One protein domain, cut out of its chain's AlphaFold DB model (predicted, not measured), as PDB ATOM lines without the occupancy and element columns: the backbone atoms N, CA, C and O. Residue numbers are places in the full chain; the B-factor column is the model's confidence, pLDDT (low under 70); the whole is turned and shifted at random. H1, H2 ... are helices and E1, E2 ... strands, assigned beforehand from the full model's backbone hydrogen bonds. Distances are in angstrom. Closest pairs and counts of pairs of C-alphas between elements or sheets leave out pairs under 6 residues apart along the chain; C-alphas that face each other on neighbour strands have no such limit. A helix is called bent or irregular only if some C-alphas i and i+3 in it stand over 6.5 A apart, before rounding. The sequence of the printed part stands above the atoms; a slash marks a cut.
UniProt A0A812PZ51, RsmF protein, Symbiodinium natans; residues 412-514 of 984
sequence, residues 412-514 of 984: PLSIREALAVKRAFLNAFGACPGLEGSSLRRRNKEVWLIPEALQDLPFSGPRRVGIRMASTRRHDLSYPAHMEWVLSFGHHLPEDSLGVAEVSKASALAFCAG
ATOM      1  N   PRO A 412       9.239  27.919  -8.056       86.06
ATOM      2  CA  PRO A 412      10.585  27.351  -8.131       86.06
ATOM      3  C   PRO A 412      11.182  27.150  -6.729       86.06
ATOM      4  O   PRO A 412      10.941  27.943  -5.822       86.06
ATOM      5  N   LEU A 413      11.973  26.086  -6.541       86.50
ATOM      6  CA  LEU A 413      12.786  25.930  -5.328       86.50
ATOM      7  C   LEU A 413      13.990  26.877  -5.377       86.50
ATOM      8  O   LEU A 413      14.564  27.106  -6.442       86.50
ATOM      9  N   SER A 414      14.443  27.347  -4.211       86.00
ATOM     10  CA  SER A 414      15.746  28.012  -4.125       86.00
ATOM     11  C   SER A 414      16.877  27.033  -4.463       86.00
ATOM     12  O   SER A 414      16.777  25.826  -4.219       86.00
ATOM     13  N   ILE A 415      18.007  27.547  -4.961       84.75
ATOM     14  CA  ILE A 415      19.191  26.730  -5.295       84.75
ATOM     15  C   ILE A 415      19.622  25.870  -4.094       84.75
ATOM     16  O   ILE A 415      19.960  24.695  -4.249       84.75
ATOM     17  N   ARG A 416      19.563  26.428  -2.874       82.62
ATOM     18  CA  ARG A 416      19.908  25.712  -1.635       82.62
ATOM     19  C   ARG A 416      18.953  24.551  -1.357       82.62
ATOM     20  O   ARG A 416      19.421  23.464  -1.024       82.62
ATOM     21  N   GLU A 417      17.646  24.758  -1.510       84.94
ATOM     22  CA  GLU A 417      16.646  23.701  -1.318       84.94
ATOM     23  C   GLU A 417      16.785  22.606  -2.378       84.94
ATOM     24  O   GLU A 417      16.827  21.431  -2.028       84.94
ATOM     25  N   ALA A 418      16.921  22.968  -3.656       85.81
ATOM     26  CA  ALA A 418      17.093  22.003  -4.742       85.81
ATOM     27  C   ALA A 418      18.344  21.125  -4.536       85.81
ATOM     28  O   ALA A 418      18.282  19.901  -4.675       85.81
ATOM     29  N   LEU A 419      19.467  21.728  -4.119       84.81
ATOM     30  CA  LEU A 419      20.684  20.997  -3.758       84.81
ATOM     31  C   LEU A 419      20.485  20.105  -2.528       84.81
ATOM     32  O   LEU A 419      21.022  18.997  -2.498       84.81
ATOM     33  N   ALA A 420      19.722  20.553  -1.529       84.19
ATOM     34  CA  ALA A 420      19.399  19.746  -0.356       84.19
ATOM     35  C   ALA A 420      18.567  18.510  -0.733       84.19
ATOM     36  O   ALA A 420      18.899  17.409  -0.291       84.19
ATOM     37  N   VAL A 421      17.565  18.659  -1.613       84.56
ATOM     38  CA  VAL A 421      16.788  17.526  -2.151       84.56
ATOM     39  C   VAL A 421      17.703  16.559  -2.896       84.56
ATOM     40  O   VAL A 421      17.731  15.371  -2.578       84.56
ATOM     41  N   LYS A 422      18.505  17.060  -3.845       86.12
ATOM     42  CA  LYS A 422      19.420  16.225  -4.635       86.12
ATOM     43  C   LYS A 422      20.398  15.458  -3.742       86.12
ATOM     44  O   LYS A 422      20.568  14.255  -3.916       86.12
ATOM     45  N   ARG A 423      21.007  16.123  -2.753       83.00
ATOM     46  CA  ARG A 423      21.920  15.487  -1.786       83.00
ATOM     47  C   ARG A 423      21.214  14.435  -0.937       83.00
ATOM     48  O   ARG A 423      21.775  13.366  -0.735       83.00
ATOM     49  N   ALA A 424      19.994  14.703  -0.473       78.19
ATOM     50  CA  ALA A 424      19.227  13.733   0.303       78.19
ATOM     51  C   ALA A 424      18.957  12.449  -0.498       78.19
ATOM     52  O   ALA A 424      19.153  11.356   0.025       78.19
ATOM     53  N   PHE A 425      18.588  12.575  -1.775       80.31
ATOM     54  CA  PHE A 425      18.349  11.426  -2.651       80.31
ATOM     55  C   PHE A 425      19.640  10.686  -3.012       80.31
ATOM     56  O   PHE A 425      19.667   9.463  -2.940       80.31
ATOM     57  N   LEU A 426      20.730  11.399  -3.308       80.62
ATOM     58  CA  LEU A 426      22.041  10.777  -3.536       80.62
ATOM     59  C   LEU A 426      22.532  10.005  -2.304       80.62
ATOM     60  O   LEU A 426      23.002   8.880  -2.435       80.62
ATOM     61  N   ASN A 427      22.367  10.563  -1.103       73.75
ATOM     62  CA  ASN A 427      22.754   9.891   0.137       73.75
ATOM     63  C   ASN A 427      21.872   8.670   0.440       73.75
ATOM     64  O   ASN A 427      22.361   7.676   0.973       73.75
ATOM     65  N   ALA A 428      20.576   8.746   0.124       67.75
ATOM     66  CA  ALA A 428      19.621   7.676   0.398       67.75
ATOM     67  C   ALA A 428      19.643   6.555  -0.650       67.75
ATOM     68  O   ALA A 428      19.422   5.406  -0.293       67.75
ATOM     69  N   PHE A 429      19.901   6.858  -1.923       70.88
ATOM     70  CA  PHE A 429      19.726   5.909  -3.028       70.88
ATOM     71  C   PHE A 429      20.947   5.788  -3.945       70.88
ATOM     72  O   PHE A 429      20.887   5.071  -4.931       70.88
ATOM     73  N   GLY A 430      22.040   6.514  -3.694       71.12
ATOM     74  CA  GLY A 430      23.227   6.525  -4.563       71.12
ATOM     75  C   GLY A 430      23.033   7.231  -5.913       71.12
ATOM     76  O   GLY A 430      24.010   7.527  -6.592       71.12
ATOM     77  N   ALA A 431      21.793   7.545  -6.294       79.81
ATOM     78  CA  ALA A 431      21.432   8.234  -7.525       79.81
ATOM     79  C   ALA A 431      20.185   9.109  -7.315       79.81
ATOM     80  O   ALA A 431      19.398   8.900  -6.392       79.81
ATOM     81  N   CYS A 432      19.993  10.094  -8.192       83.75
ATOM     82  CA  CYS A 432      18.793  10.932  -8.224       83.75
ATOM     83  C   CYS A 432      18.276  11.082  -9.669       83.75
ATOM     84  O   CYS A 432      18.315  12.187 -10.220       83.75
ATOM     85  N   PRO A 433      17.854   9.975 -10.311       84.25
ATOM     86  CA  PRO A 433      17.316   9.992 -11.671       84.25
ATOM     87  C   PRO A 433      16.097  10.913 -11.818       84.25
ATOM     88  O   PRO A 433      15.351  11.156 -10.862       84.25
ATOM     89  N   GLY A 434      15.907  11.407 -13.043       84.12
ATOM     90  CA  GLY A 434      14.776  12.250 -13.433       84.12
ATOM     91  C   GLY A 434      15.025  13.755 -13.378       84.12
ATOM     92  O   GLY A 434      14.167  14.503 -13.815       84.12
ATOM     93  N   LEU A 435      16.173  14.219 -12.870       85.38
ATOM     94  CA  LEU A 435      16.502  15.655 -12.850       85.38
ATOM     95  C   LEU A 435      16.931  16.208 -14.219       85.38
ATOM     96  O   LEU A 435      16.929  17.416 -14.413       85.38
ATOM     97  N   GLU A 436      17.327  15.351 -15.157       84.69
ATOM     98  CA  GLU A 436      17.718  15.769 -16.506       84.69
ATOM     99  C   GLU A 436      16.476  16.179 -17.307       84.69
ATOM    100  O   GLU A 436      15.537  15.395 -17.465       84.69
ATOM    101  N   GLY A 437      16.441  17.434 -17.763       83.25
ATOM    102  CA  GLY A 437      15.290  17.991 -18.477       83.25
ATOM    103  C   GLY A 437      14.029  18.153 -17.623       83.25
ATOM    104  O   GLY A 437      12.923  18.263 -18.158       83.25
ATOM    105  N   SER A 438      14.173  18.157 -16.294       90.19
ATOM    106  CA  SER A 438      13.093  18.444 -15.348       90.19
ATOM    107  C   SER A 438      13.536  19.444 -14.283       90.19
ATOM    108  O   SER A 438      14.672  19.437 -13.821       90.19
ATOM    109  N   SER A 439      12.595  20.253 -13.805       88.88
ATOM    110  CA  SER A 439      12.805  21.174 -12.690       88.88
ATOM    111  C   SER A 439      12.116  20.713 -11.418       88.88
ATOM    112  O   SER A 439      11.045  20.100 -11.438       88.88
ATOM    113  N   LEU A 440      12.724  21.074 -10.290       91.00
ATOM    114  CA  LEU A 440      12.102  20.945  -8.984       91.00
ATOM    115  C   LEU A 440      11.247  22.178  -8.700       91.00
ATOM    116  O   LEU A 440      11.753  23.301  -8.645       91.00
ATOM    117  N   ARG A 441       9.957  21.954  -8.461       89.19
ATOM    118  CA  ARG A 441       9.003  22.979  -8.034       89.19
ATOM    119  C   ARG A 441       8.379  22.634  -6.691       89.19
ATOM    120  O   ARG A 441       8.342  21.479  -6.268       89.19
ATOM    121  N   ARG A 442       7.877  23.651  -6.003       85.69
ATOM    122  CA  ARG A 442       7.232  23.547  -4.704       85.69
ATOM    123  C   ARG A 442       5.746  23.811  -4.851       85.69
ATOM    124  O   ARG A 442       5.320  24.769  -5.492       85.69
ATOM    125  N   ARG A 443       4.963  22.974  -4.176       83.69
ATOM    126  CA  ARG A 443       3.552  23.233  -3.894       83.69
ATOM    127  C   ARG A 443       3.292  22.932  -2.434       83.69
ATOM    128  O   ARG A 443       3.306  21.770  -2.029       83.69
ATOM    129  N   ASN A 444       3.041  23.956  -1.626       81.06
ATOM    130  CA  ASN A 444       2.898  23.801  -0.177       81.06
ATOM    131  C   ASN A 444       4.130  23.091   0.436       81.06
ATOM    132  O   ASN A 444       5.249  23.583   0.348       81.06
ATOM    133  N   LYS A 445       3.933  21.913   1.043       81.81
ATOM    134  CA  LYS A 445       4.982  21.072   1.653       81.81
ATOM    135  C   LYS A 445       5.468  19.949   0.728       81.81
ATOM    136  O   LYS A 445       6.013  18.947   1.184       81.81
ATOM    137  N   GLU A 446       5.180  20.043  -0.560       86.81
ATOM    138  CA  GLU A 446       5.474  19.006  -1.543       86.81
ATOM    139  C   GLU A 446       6.530  19.512  -2.516       86.81
ATOM    140  O   GLU A 446       6.431  20.638  -3.011       86.81
ATOM    141  N   VAL A 447       7.512  18.662  -2.805       89.12
ATOM    142  CA  VAL A 447       8.480  18.884  -3.879       89.12
ATOM    143  C   VAL A 447       8.021  18.069  -5.078       89.12
ATOM    144  O   VAL A 447       7.822  16.856  -4.971       89.12
ATOM    145  N   TRP A 448       7.832  18.751  -6.196       91.12
ATOM    146  CA  TRP A 448       7.357  18.221  -7.465       91.12
ATOM    147  C   TRP A 448       8.486  18.258  -8.489       91.12
ATOM    148  O   TRP A 448       9.271  19.199  -8.516       91.12
ATOM    149  N   LEU A 449       8.549  17.229  -9.323       91.69
ATOM    150  CA  LEU A 449       9.415  17.147 -10.486       91.69
ATOM    151  C   LEU A 449       8.555  17.408 -11.722       91.69
ATOM    152  O   LEU A 449       7.575  16.693 -11.937       91.69
ATOM    153  N   ILE A 450       8.902  18.436 -12.494       91.19
ATOM    154  CA  ILE A 450       8.123  18.926 -13.637       91.19
ATOM    155  C   ILE A 450       9.014  18.982 -14.874       91.19
ATOM    156  O   ILE A 450      10.110  19.532 -14.765       91.19
ATOM    157  N   PRO A 451       8.551  18.516 -16.045       91.75
ATOM    158  CA  PRO A 451       9.336  18.601 -17.271       91.75
ATOM    159  C   PRO A 451       9.635  20.058 -17.636       91.75
ATOM    160  O   PRO A 451       8.740  20.908 -17.634       91.75
ATOM    161  N   GLU A 452      10.893  20.356 -17.969       90.50
ATOM    162  CA  GLU A 452      11.312  21.710 -18.356       90.50
ATOM    163  C   GLU A 452      10.551  22.225 -19.570       90.50
ATOM    164  O   GLU A 452      10.160  23.391 -19.599       90.50
ATOM    165  N   ALA A 453      10.228  21.317 -20.489       91.56
ATOM    166  CA  ALA A 453       9.450  21.600 -21.679       91.56
ATOM    167  C   ALA A 453       8.068  22.215 -21.400       91.56
ATOM    168  O   ALA A 453       7.504  22.766 -22.330       91.56
ATOM    169  N   LEU A 454       7.499  22.140 -20.189       89.69
ATOM    170  CA  LEU A 454       6.153  22.666 -19.896       89.69
ATOM    171  C   LEU A 454       6.133  23.871 -18.942       89.69
ATOM    172  O   LEU A 454       5.053  24.296 -18.544       89.69
ATOM    173  N   GLN A 455       7.279  24.402 -18.511       82.50
ATOM    174  CA  GLN A 455       7.309  25.399 -17.427       82.50
ATOM    175  C   GLN A 455       6.719  26.766 -17.786       82.50
ATOM    176  O   GLN A 455       6.186  27.453 -16.919       82.50
ATOM    177  N   ASP A 456       6.877  27.164 -19.037       81.12
ATOM    178  CA  ASP A 456       6.423  28.416 -19.643       81.12
ATOM    179  C   ASP A 456       4.993  28.322 -20.189       81.12
ATOM    180  O   ASP A 456       4.433  29.328 -20.621       81.12
ATOM    181  N   LEU A 457       4.385  27.130 -20.171       82.44
ATOM    182  CA  LEU A 457       3.022  26.960 -20.643       82.44
ATOM    183  C   LEU A 457       2.032  27.512 -19.596       82.44
ATOM    184  O   LEU A 457       2.050  27.073 -18.440       82.44
ATOM    185  N   PRO A 458       1.131  28.440 -19.968       75.69
ATOM    186  CA  PRO A 458       0.143  28.971 -19.041       75.69
ATOM    187  C   PRO A 458      -0.872  27.887 -18.668       75.69
ATOM    188  O   PRO A 458      -1.719  27.504 -19.473       75.69
ATOM    189  N   PHE A 459      -0.824  27.385 -17.434       72.50
ATOM    190  CA  PHE A 459      -1.811  26.422 -16.949       72.50
ATOM    191  C   PHE A 459      -2.888  27.098 -16.098       72.50
ATOM    192  O   PHE A 459      -2.620  27.535 -14.984       72.50
ATOM    193  N   SER A 460      -4.145  27.071 -16.543       60.81
ATOM    194  CA  SER A 460      -5.288  27.393 -15.682       60.81
ATOM    195  C   SER A 460      -5.734  26.148 -14.903       60.81
ATOM    196  O   SER A 460      -6.454  25.301 -15.433       60.81
ATOM    197  N   GLY A 461      -5.298  26.007 -13.648       57.00
ATOM    198  CA  GLY A 461      -5.746  24.923 -12.761       57.00
ATOM    199  C   GLY A 461      -5.455  23.505 -13.282       57.00
ATOM    200  O   GLY A 461      -6.381  22.690 -13.359       57.00
ATOM    201  N   PRO A 462      -4.195  23.172 -13.635       65.00
ATOM    202  CA  PRO A 462      -3.865  21.836 -14.104       65.00
ATOM    203  C   PRO A 462      -4.201  20.827 -13.002       65.00
ATOM    204  O   PRO A 462      -3.886  21.034 -11.824       65.00
ATOM    205  N   ARG A 463      -4.833  19.707 -13.376       71.12
ATOM    206  CA  ARG A 463      -5.116  18.624 -12.422       71.12
ATOM    207  C   ARG A 463      -3.806  18.088 -11.855       71.12
ATOM    208  O   ARG A 463      -3.731  17.782 -10.663       71.12
ATOM    209  N   ARG A 464      -2.782  17.987 -12.709       86.06
ATOM    210  CA  ARG A 464      -1.468  17.453 -12.356       86.06
ATOM    211  C   ARG A 464      -0.399  17.889 -13.352       86.06
ATOM    212  O   ARG A 464      -0.660  17.897 -14.544       86.06
ATOM    213  N   VAL A 465       0.809  18.170 -12.877       87.56
ATOM    214  CA  VAL A 465       1.981  18.392 -13.735       87.56
ATOM    215  C   VAL A 465       3.142  17.608 -13.140       87.56
ATOM    216  O   VAL A 465       3.498  17.842 -11.984       87.56
ATOM    217  N   GLY A 466       3.686  16.656 -13.897       89.81
ATOM    218  CA  GLY A 466       4.784  15.816 -13.443       89.81
ATOM    219  C   GLY A 466       4.435  14.922 -12.245       89.81
ATOM    220  O   GLY A 466       3.284  14.504 -12.041       89.81
ATOM    221  N   ILE A 467       5.447  14.623 -11.430       90.81
ATOM    222  CA  ILE A 467       5.326  13.730 -10.272       90.81
ATOM    223  C   ILE A 467       5.698  14.428  -8.971       90.81
ATOM    224  O   ILE A 467       6.537  15.324  -8.926       90.81
ATOM    225  N   ARG A 468       5.131  13.952  -7.868       89.06
ATOM    226  CA  ARG A 468       5.596  14.310  -6.539       89.06
ATOM    227  C   ARG A 468       6.856  13.514  -6.229       89.06
ATOM    228  O   ARG A 468       6.837  12.285  -6.206       89.06
ATOM    229  N   MET A 469       7.935  14.231  -5.944       85.75
ATOM    230  CA  MET A 469       9.230  13.654  -5.607       85.75
ATOM    231  C   MET A 469       9.372  13.418  -4.104       85.75
ATOM    232  O   MET A 469       9.793  12.342  -3.691       85.75
ATOM    233  N   ALA A 470       8.997  14.397  -3.278       82.62
ATOM    234  CA  ALA A 470       9.155  14.319  -1.825       82.62
ATOM    235  C   ALA A 470       8.102  15.145  -1.067       82.62
ATOM    236  O   ALA A 470       7.369  15.959  -1.638       82.62
ATOM    237  N   SER A 471       8.027  14.942   0.250       77.50
ATOM    238  CA  SER A 471       7.222  15.764   1.163       77.50
ATOM    239  C   SER A 471       8.061  16.274   2.328       77.50
ATOM    240  O   SER A 471       8.665  15.463   3.025       77.50
ATOM    241  N   THR A 472       8.051  17.578   2.589       67.62
ATOM    242  CA  THR A 472       8.750  18.166   3.737       67.62
ATOM    243  C   THR A 472       7.911  18.030   5.015       67.62
ATOM    244  O   THR A 472       6.712  18.328   5.040       67.62
ATOM    245  N   ARG A 473       8.524  17.565   6.115       59.16
ATOM    246  CA  ARG A 473       7.913  17.602   7.459       59.16
ATOM    247  C   ARG A 473       8.386  18.864   8.189       59.16
ATOM    248  O   ARG A 473       9.540  19.247   8.070       59.16
ATOM    249  N   ARG A 474       7.501  19.510   8.967       44.34
ATOM    250  CA  ARG A 474       7.712  20.857   9.566       44.34
ATOM    251  C   ARG A 474       8.962  21.008  10.460       44.34
ATOM    252  O   ARG A 474       9.319  22.139  10.762       44.34
ATOM    253  N   HIS A 475       9.632  19.922  10.853       41.34
ATOM    254  CA  HIS A 475      10.792  19.961  11.757       41.34
ATOM    255  C   HIS A 475      11.960  19.057  11.341       41.34
ATOM    256  O   HIS A 475      12.973  19.038  12.034       41.34
ATOM    257  N   ASP A 476      11.854  18.351  10.214       46.94
ATOM    258  CA  ASP A 476      12.840  17.364   9.779       46.94
ATOM    259  C   ASP A 476      13.301  17.701   8.355       46.94
ATOM    260  O   ASP A 476      12.478  17.903   7.462       46.94
ATOM    261  N   LEU A 477      14.620  17.802   8.162       48.88
ATOM    262  CA  LEU A 477      15.257  17.989   6.852       48.88
ATOM    263  C   LEU A 477      15.305  16.674   6.051       48.88
ATOM    264  O   LEU A 477      15.956  16.608   5.009       48.88
ATOM    265  N   SER A 478      14.633  15.617   6.516       55.62
ATOM    266  CA  SER A 478      14.407  14.424   5.718       55.62
ATOM    267  C   SER A 478      13.496  14.753   4.526       55.62
ATOM    268  O   SER A 478      12.368  15.226   4.672       55.62
ATOM    269  N   TYR A 479      14.003  14.511   3.315       63.50
ATOM    270  CA  TYR A 479      13.221  14.492   2.078       63.50
ATOM    271  C   TYR A 479      12.895  13.030   1.743       63.50
ATOM    272  O   TYR A 479      13.574  12.442   0.900       63.50
ATOM    273  N   PRO A 480      11.917  12.390   2.417       67.06
ATOM    274  CA  PRO A 480      11.559  11.017   2.098       67.06
ATOM    275  C   PRO A 480      11.039  10.950   0.662       67.06
ATOM    276  O   PRO A 480      10.171  11.742   0.274       67.06
ATOM    277  N   ALA A 481      11.566   9.998  -0.111       68.38
ATOM    278  CA  ALA A 481      11.097   9.759  -1.465       68.38
ATOM    279  C   ALA A 481       9.617   9.381  -1.453       68.38
ATOM    280  O   ALA A 481       9.160   8.540  -0.675       68.38
ATOM    281  N   HIS A 482       8.862  10.028  -2.329       80.06
ATOM    282  CA  HIS A 482       7.465   9.716  -2.545       80.06
ATOM    283  C   HIS A 482       7.334   8.522  -3.501       80.06
ATOM    284  O   HIS A 482       8.151   8.339  -4.405       80.06
ATOM    285  N   MET A 483       6.274   7.723  -3.331       69.25
ATOM    286  CA  MET A 483       6.051   6.486  -4.094       69.25
ATOM    287  C   MET A 483       6.065   6.706  -5.613       69.25
ATOM    288  O   MET A 483       6.524   5.855  -6.358       69.25
ATOM    289  N   GLU A 484       5.604   7.860  -6.084       80.19
ATOM    290  CA  GLU A 484       5.545   8.183  -7.515       80.19
ATOM    291  C   GLU A 484       6.924   8.297  -8.168       80.19
ATOM    292  O   GLU A 484       7.110   7.838  -9.296       80.19
ATOM    293  N   TRP A 485       7.900   8.868  -7.457       83.75
ATOM    294  CA  TRP A 485       9.285   8.913  -7.923       83.75
ATOM    295  C   TRP A 485       9.895   7.518  -7.951       83.75
ATOM    296  O   TRP A 485      10.535   7.154  -8.933       83.75
ATOM    297  N   VAL A 486       9.613   6.700  -6.936       73.88
ATOM    298  CA  VAL A 486      10.075   5.307  -6.890       73.88
ATOM    299  C   VAL A 486       9.463   4.483  -8.025       73.88
ATOM    300  O   VAL A 486      10.173   3.742  -8.697       73.88
ATOM    301  N   LEU A 487       8.166   4.646  -8.298       72.88
ATOM    302  CA  LEU A 487       7.512   3.982  -9.422       72.88
ATOM    303  C   LEU A 487       8.142   4.409 -10.745       72.88
ATOM    304  O   LEU A 487       8.396   3.549 -11.581       72.88
ATOM    305  N   SER A 488       8.410   5.700 -10.930       82.88
ATOM    306  CA  SER A 488       8.919   6.227 -12.199       82.88
ATOM    307  C   SER A 488      10.388   5.867 -12.431       82.88
ATOM    308  O   SER A 488      10.725   5.368 -13.496       82.88
ATOM    309  N   PHE A 489      11.249   6.033 -11.424       82.88
ATOM    310  CA  PHE A 489      12.701   5.953 -11.594       82.88
ATOM    311  C   PHE A 489      13.402   4.874 -10.767       82.88
ATOM    312  O   PHE A 489      14.610   4.698 -10.900       82.88
ATOM    313  N   GLY A 490      12.683   4.115  -9.937       72.44
ATOM    314  CA  GLY A 490      13.284   3.103  -9.059       72.44
ATOM    315  C   GLY A 490      14.075   2.026  -9.806       72.44
ATOM    316  O   GLY A 490      15.062   1.521  -9.287       72.44
ATOM    317  N   HIS A 491      13.697   1.734 -11.052       71.06
ATOM    318  CA  HIS A 491      14.386   0.773 -11.914       71.06
ATOM    319  C   HIS A 491      15.738   1.275 -12.466       71.06
ATOM    320  O   HIS A 491      16.514   0.468 -12.962       71.06
ATOM    321  N   HIS A 492      16.032   2.578 -12.360       74.75
ATOM    322  CA  HIS A 492      17.331   3.165 -12.711       74.75
ATOM    323  C   HIS A 492      18.317   3.198 -11.532       74.75
ATOM    324  O   HIS A 492      19.434   3.692 -11.681       74.75
ATOM    325  N   LEU A 493      17.914   2.738 -10.342       71.88
ATOM    326  CA  LEU A 493      18.767   2.791  -9.156       71.88
ATOM    327  C   LEU A 493      19.829   1.673  -9.166       71.88
ATOM    328  O   LEU A 493      19.515   0.545  -9.552       71.88
ATOM    329  N   PRO A 494      21.069   1.948  -8.708       66.06
ATOM    330  CA  PRO A 494      22.119   0.937  -8.568       66.06
ATOM    331  C   PRO A 494      21.716  -0.242  -7.667       66.06
ATOM    332  O   PRO A 494      20.965  -0.070  -6.704       66.06
ATOM    333  N   GLU A 495      22.278  -1.427  -7.915       57.41
ATOM    334  CA  GLU A 495      21.942  -2.656  -7.172       57.41
ATOM    335  C   GLU A 495      22.234  -2.583  -5.663       57.41
ATOM    336  O   GLU A 495      21.525  -3.208  -4.873       57.41
ATOM    337  N   ASP A 496      23.237  -1.791  -5.273       57.62
ATOM    338  CA  ASP A 496      23.711  -1.619  -3.893       57.62
ATOM    339  C   ASP A 496      23.049  -0.440  -3.152       57.62
ATOM    340  O   ASP A 496      23.491  -0.052  -2.063       57.62
ATOM    341  N   SER A 497      22.008   0.162  -3.735       55.41
ATOM    342  CA  SER A 497      21.316   1.318  -3.155       55.41
ATOM    343  C   SER A 497      20.688   0.978  -1.793       55.41
ATOM    344  O   SER A 497      20.104  -0.090  -1.598       55.41
ATOM    345  N   LEU A 498      20.788   1.893  -0.824       43.94
ATOM    346  CA  LEU A 498      20.216   1.708   0.515       43.94
ATOM    347  C   LEU A 498      18.676   1.624   0.446       43.94
ATOM    348  O   LEU A 498      18.025   2.345  -0.302       43.94
ATOM    349  N   GLY A 499      18.083   0.726   1.241       45.44
ATOM    350  CA  GLY A 499      16.626   0.514   1.312       45.44
ATOM    351  C   GLY A 499      16.074  -0.508   0.316       45.44
ATOM    352  O   GLY A 499      14.988  -1.043   0.521       45.44
ATOM    353  N   VAL A 500      16.840  -0.863  -0.709       47.53
ATOM    354  CA  VAL A 500      16.419  -1.816  -1.730       47.53
ATOM    355  C   VAL A 500      16.422  -3.237  -1.169       47.53
ATOM    356  O   VAL A 500      17.474  -3.773  -0.834       47.53
ATOM    357  N   ALA A 501      15.247  -3.860  -1.069       45.69
ATOM    358  CA  ALA A 501      15.115  -5.251  -0.649       45.69
ATOM    359  C   ALA A 501      14.322  -6.058  -1.679       45.69
ATOM    360  O   ALA A 501      13.372  -5.567  -2.292       45.69
ATOM    361  N   GLU A 502      14.742  -7.303  -1.891       48.19
ATOM    362  CA  GLU A 502      14.024  -8.241  -2.747       48.19
ATOM    363  C   GLU A 502      12.789  -8.768  -2.019       48.19
ATOM    364  O   GLU A 502      12.840  -9.154  -0.850       48.19
ATOM    365  N   VAL A 503      11.665  -8.791  -2.727       48.66
ATOM    366  CA  VAL A 503      10.390  -9.303  -2.227       48.66
ATOM    367  C   VAL A 503       9.918 -10.391  -3.192       48.66
ATOM    368  O   VAL A 503      10.089 -10.266  -4.404       48.66
ATOM    369  N   SER A 504       9.334 -11.474  -2.669       49.25
ATOM    370  CA  SER A 504       8.839 -12.577  -3.502       49.25
ATOM    371  C   SER A 504       7.770 -12.113  -4.509       49.25
ATOM    372  O   SER A 504       6.995 -11.197  -4.224       49.25
ATOM    373  N   LYS A 505       7.664 -12.793  -5.664       50.41
ATOM    374  CA  LYS A 505       6.641 -12.519  -6.694       50.41
ATOM    375  C   LYS A 505       5.213 -12.534  -6.129       50.41
ATOM    376  O   LYS A 505       4.408 -11.680  -6.484       50.41
ATOM    377  N   ALA A 506       4.908 -13.474  -5.232       51.59
ATOM    378  CA  ALA A 506       3.586 -13.602  -4.618       51.59
ATOM    379  C   ALA A 506       3.255 -12.404  -3.714       51.59
ATOM    380  O   ALA A 506       2.186 -11.813  -3.831       51.59
ATOM    381  N   SER A 507       4.200 -11.991  -2.867       51.19
ATOM    382  CA  SER A 507       4.045 -10.815  -2.004       51.19
ATOM    383  C   SER A 507       3.956  -9.510  -2.806       51.19
ATOM    384  O   SER A 507       3.230  -8.600  -2.414       51.19
ATOM    385  N   ALA A 508       4.653  -9.426  -3.944       51.62
ATOM    386  CA  ALA A 508       4.589  -8.287  -4.857       51.62
ATOM    387  C   ALA A 508       3.211  -8.149  -5.517       51.62
ATOM    388  O   ALA A 508       2.648  -7.056  -5.544       51.62
ATOM    389  N   LEU A 509       2.658  -9.258  -6.020       52.19
ATOM    390  CA  LEU A 509       1.340  -9.288  -6.654       52.19
ATOM    391  C   LEU A 509       0.223  -9.010  -5.649       52.19
ATOM    392  O   LEU A 509      -0.618  -8.160  -5.922       52.19
ATOM    393  N   ALA A 510       0.271  -9.628  -4.464       53.34
ATOM    394  CA  ALA A 510      -0.675  -9.353  -3.382       53.34
ATOM    395  C   ALA A 510      -0.641  -7.873  -2.961       53.34
ATOM    396  O   ALA A 510      -1.676  -7.267  -2.708       53.34
ATOM    397  N   PHE A 511       0.541  -7.246  -2.932       52.00
ATOM    398  CA  PHE A 511       0.639  -5.813  -2.663       52.00
ATOM    399  C   PHE A 511       0.071  -4.962  -3.806       52.00
ATOM    400  O   PHE A 511      -0.702  -4.045  -3.539       52.00
ATOM    401  N   CYS A 512       0.425  -5.254  -5.064       50.06
ATOM    402  CA  CYS A 512      -0.087  -4.522  -6.232       50.06
ATOM    403  C   CYS A 512      -1.613  -4.648  -6.375       50.06
ATOM    404  O   CYS A 512      -2.252  -3.737  -6.894       50.06
ATOM    405  N   ALA A 513      -2.184  -5.753  -5.891       49.72
ATOM    406  CA  ALA A 513      -3.621  -6.000  -5.813       49.72
ATOM    407  C   ALA A 513      -4.289  -5.394  -4.557       49.72
ATOM    408  O   ALA A 513      -5.511  -5.420  -4.442       49.72
ATOM    409  N   GLY A 514      -3.516  -4.827  -3.621       48.22
ATOM    410  CA  GLY A 514      -4.031  -4.209  -2.392       48.22
ATOM    411  C   GLY A 514      -4.419  -5.188  -1.273       48.22
ATOM    412  O   GLY A 514      -5.129  -4.805  -0.348       48.22
TER     413      GLY A 514
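AT A GLANCE: This is residues 412 to 514 of the 984 residues of the protein "RsmF protein" of Symbiodinium natans (UniProt A0A812PZ51). A small antiparallel sheet of three strands, E1, E2 and E3, has the long helix H1 running across one face, while the short helix H2 stands up from the same face over the edge strand E3. Residues 456 to 463 stick out as a loop, and a tail stretches away from this body, its residues 501 to 514 standing free with H3 near their end. The printed part has 103 residues with three named helices and three named strands, in the order H1 E1 E2 E3 H2 H3; the sheet's order is E1 - E2 - E3. The class is mixed, helices and strands, with under half of the residues in named elements. The whole is only just compact, close to loose, with a radius of gyration of the C-alphas of 15.1 A, and elongated, spanning 45 by 28 by 28 A.

HOW THE PARTS SIT: H1, residues 415 to 429, is on the sheet of E1, residues 438 to 443, E2, residues 446 to 451, and E3, residues 467 to 471, at a height over the sheet of 9.7 A. This gives two layers, a helix on one face of a sheet. H1 lies over E1 and only just over E3, where 3 of its C-alphas fall; it runs across the strands, at 73 degrees to E1 on the local plane. The closest C-alphas of H1 and E1 are those of Ala 418 and Leu 440, 6.6 A apart. The strands form a meander, each the antiparallel neighbour of the one before. The hairpin E1 and E2 has N 441 and O 448 within hydrogen-bond range at 2.8 A, and the hairpin E2 and E3 has N 449 and O 467 at 2.8 A. H2, residues 483 to 492, is on the same face as H1; its line rises 74 degrees out of the local plane. The closest C-alphas of E3 and H2 are those of Met 469 and Trp 485, 5.3 A apart. H2 is irregular, with C-alphas 488 and 491 7.7 A apart. H3, residues 505 to 512, is not on the sheet and is apart from H1 and H2. In H1 and H3 every O i to N i+4 pair is within hydrogen-bond range; in H2 4 of 6 are.

IN THESE COORDINATES: H1 begins at C-alpha 415, (19.191, 26.730, -5.295), and is 21.0 A long. E1 measures 15.7 A, E2 16.2 A and E3 11.8 A from first to last C-alpha; E3 begins at C-alpha 467, (5.326, 13.730, -10.272). H2 measures 14.6 A. H3 measures 10.5 A and ends at C-alpha 512, (-0.087, -4.522, -6.232).

THE WHOLE: The C-alphas of Pro 458 and Ser 504, the two farthest apart, are 45.2 A apart. The printed part has no cut. The links E2 to E3, E3 to H2 and H2 to H3 are long. The mean pLDDT of the printed part is 73.0; residues 472 to 481 and 494 to 514 are among those under 70.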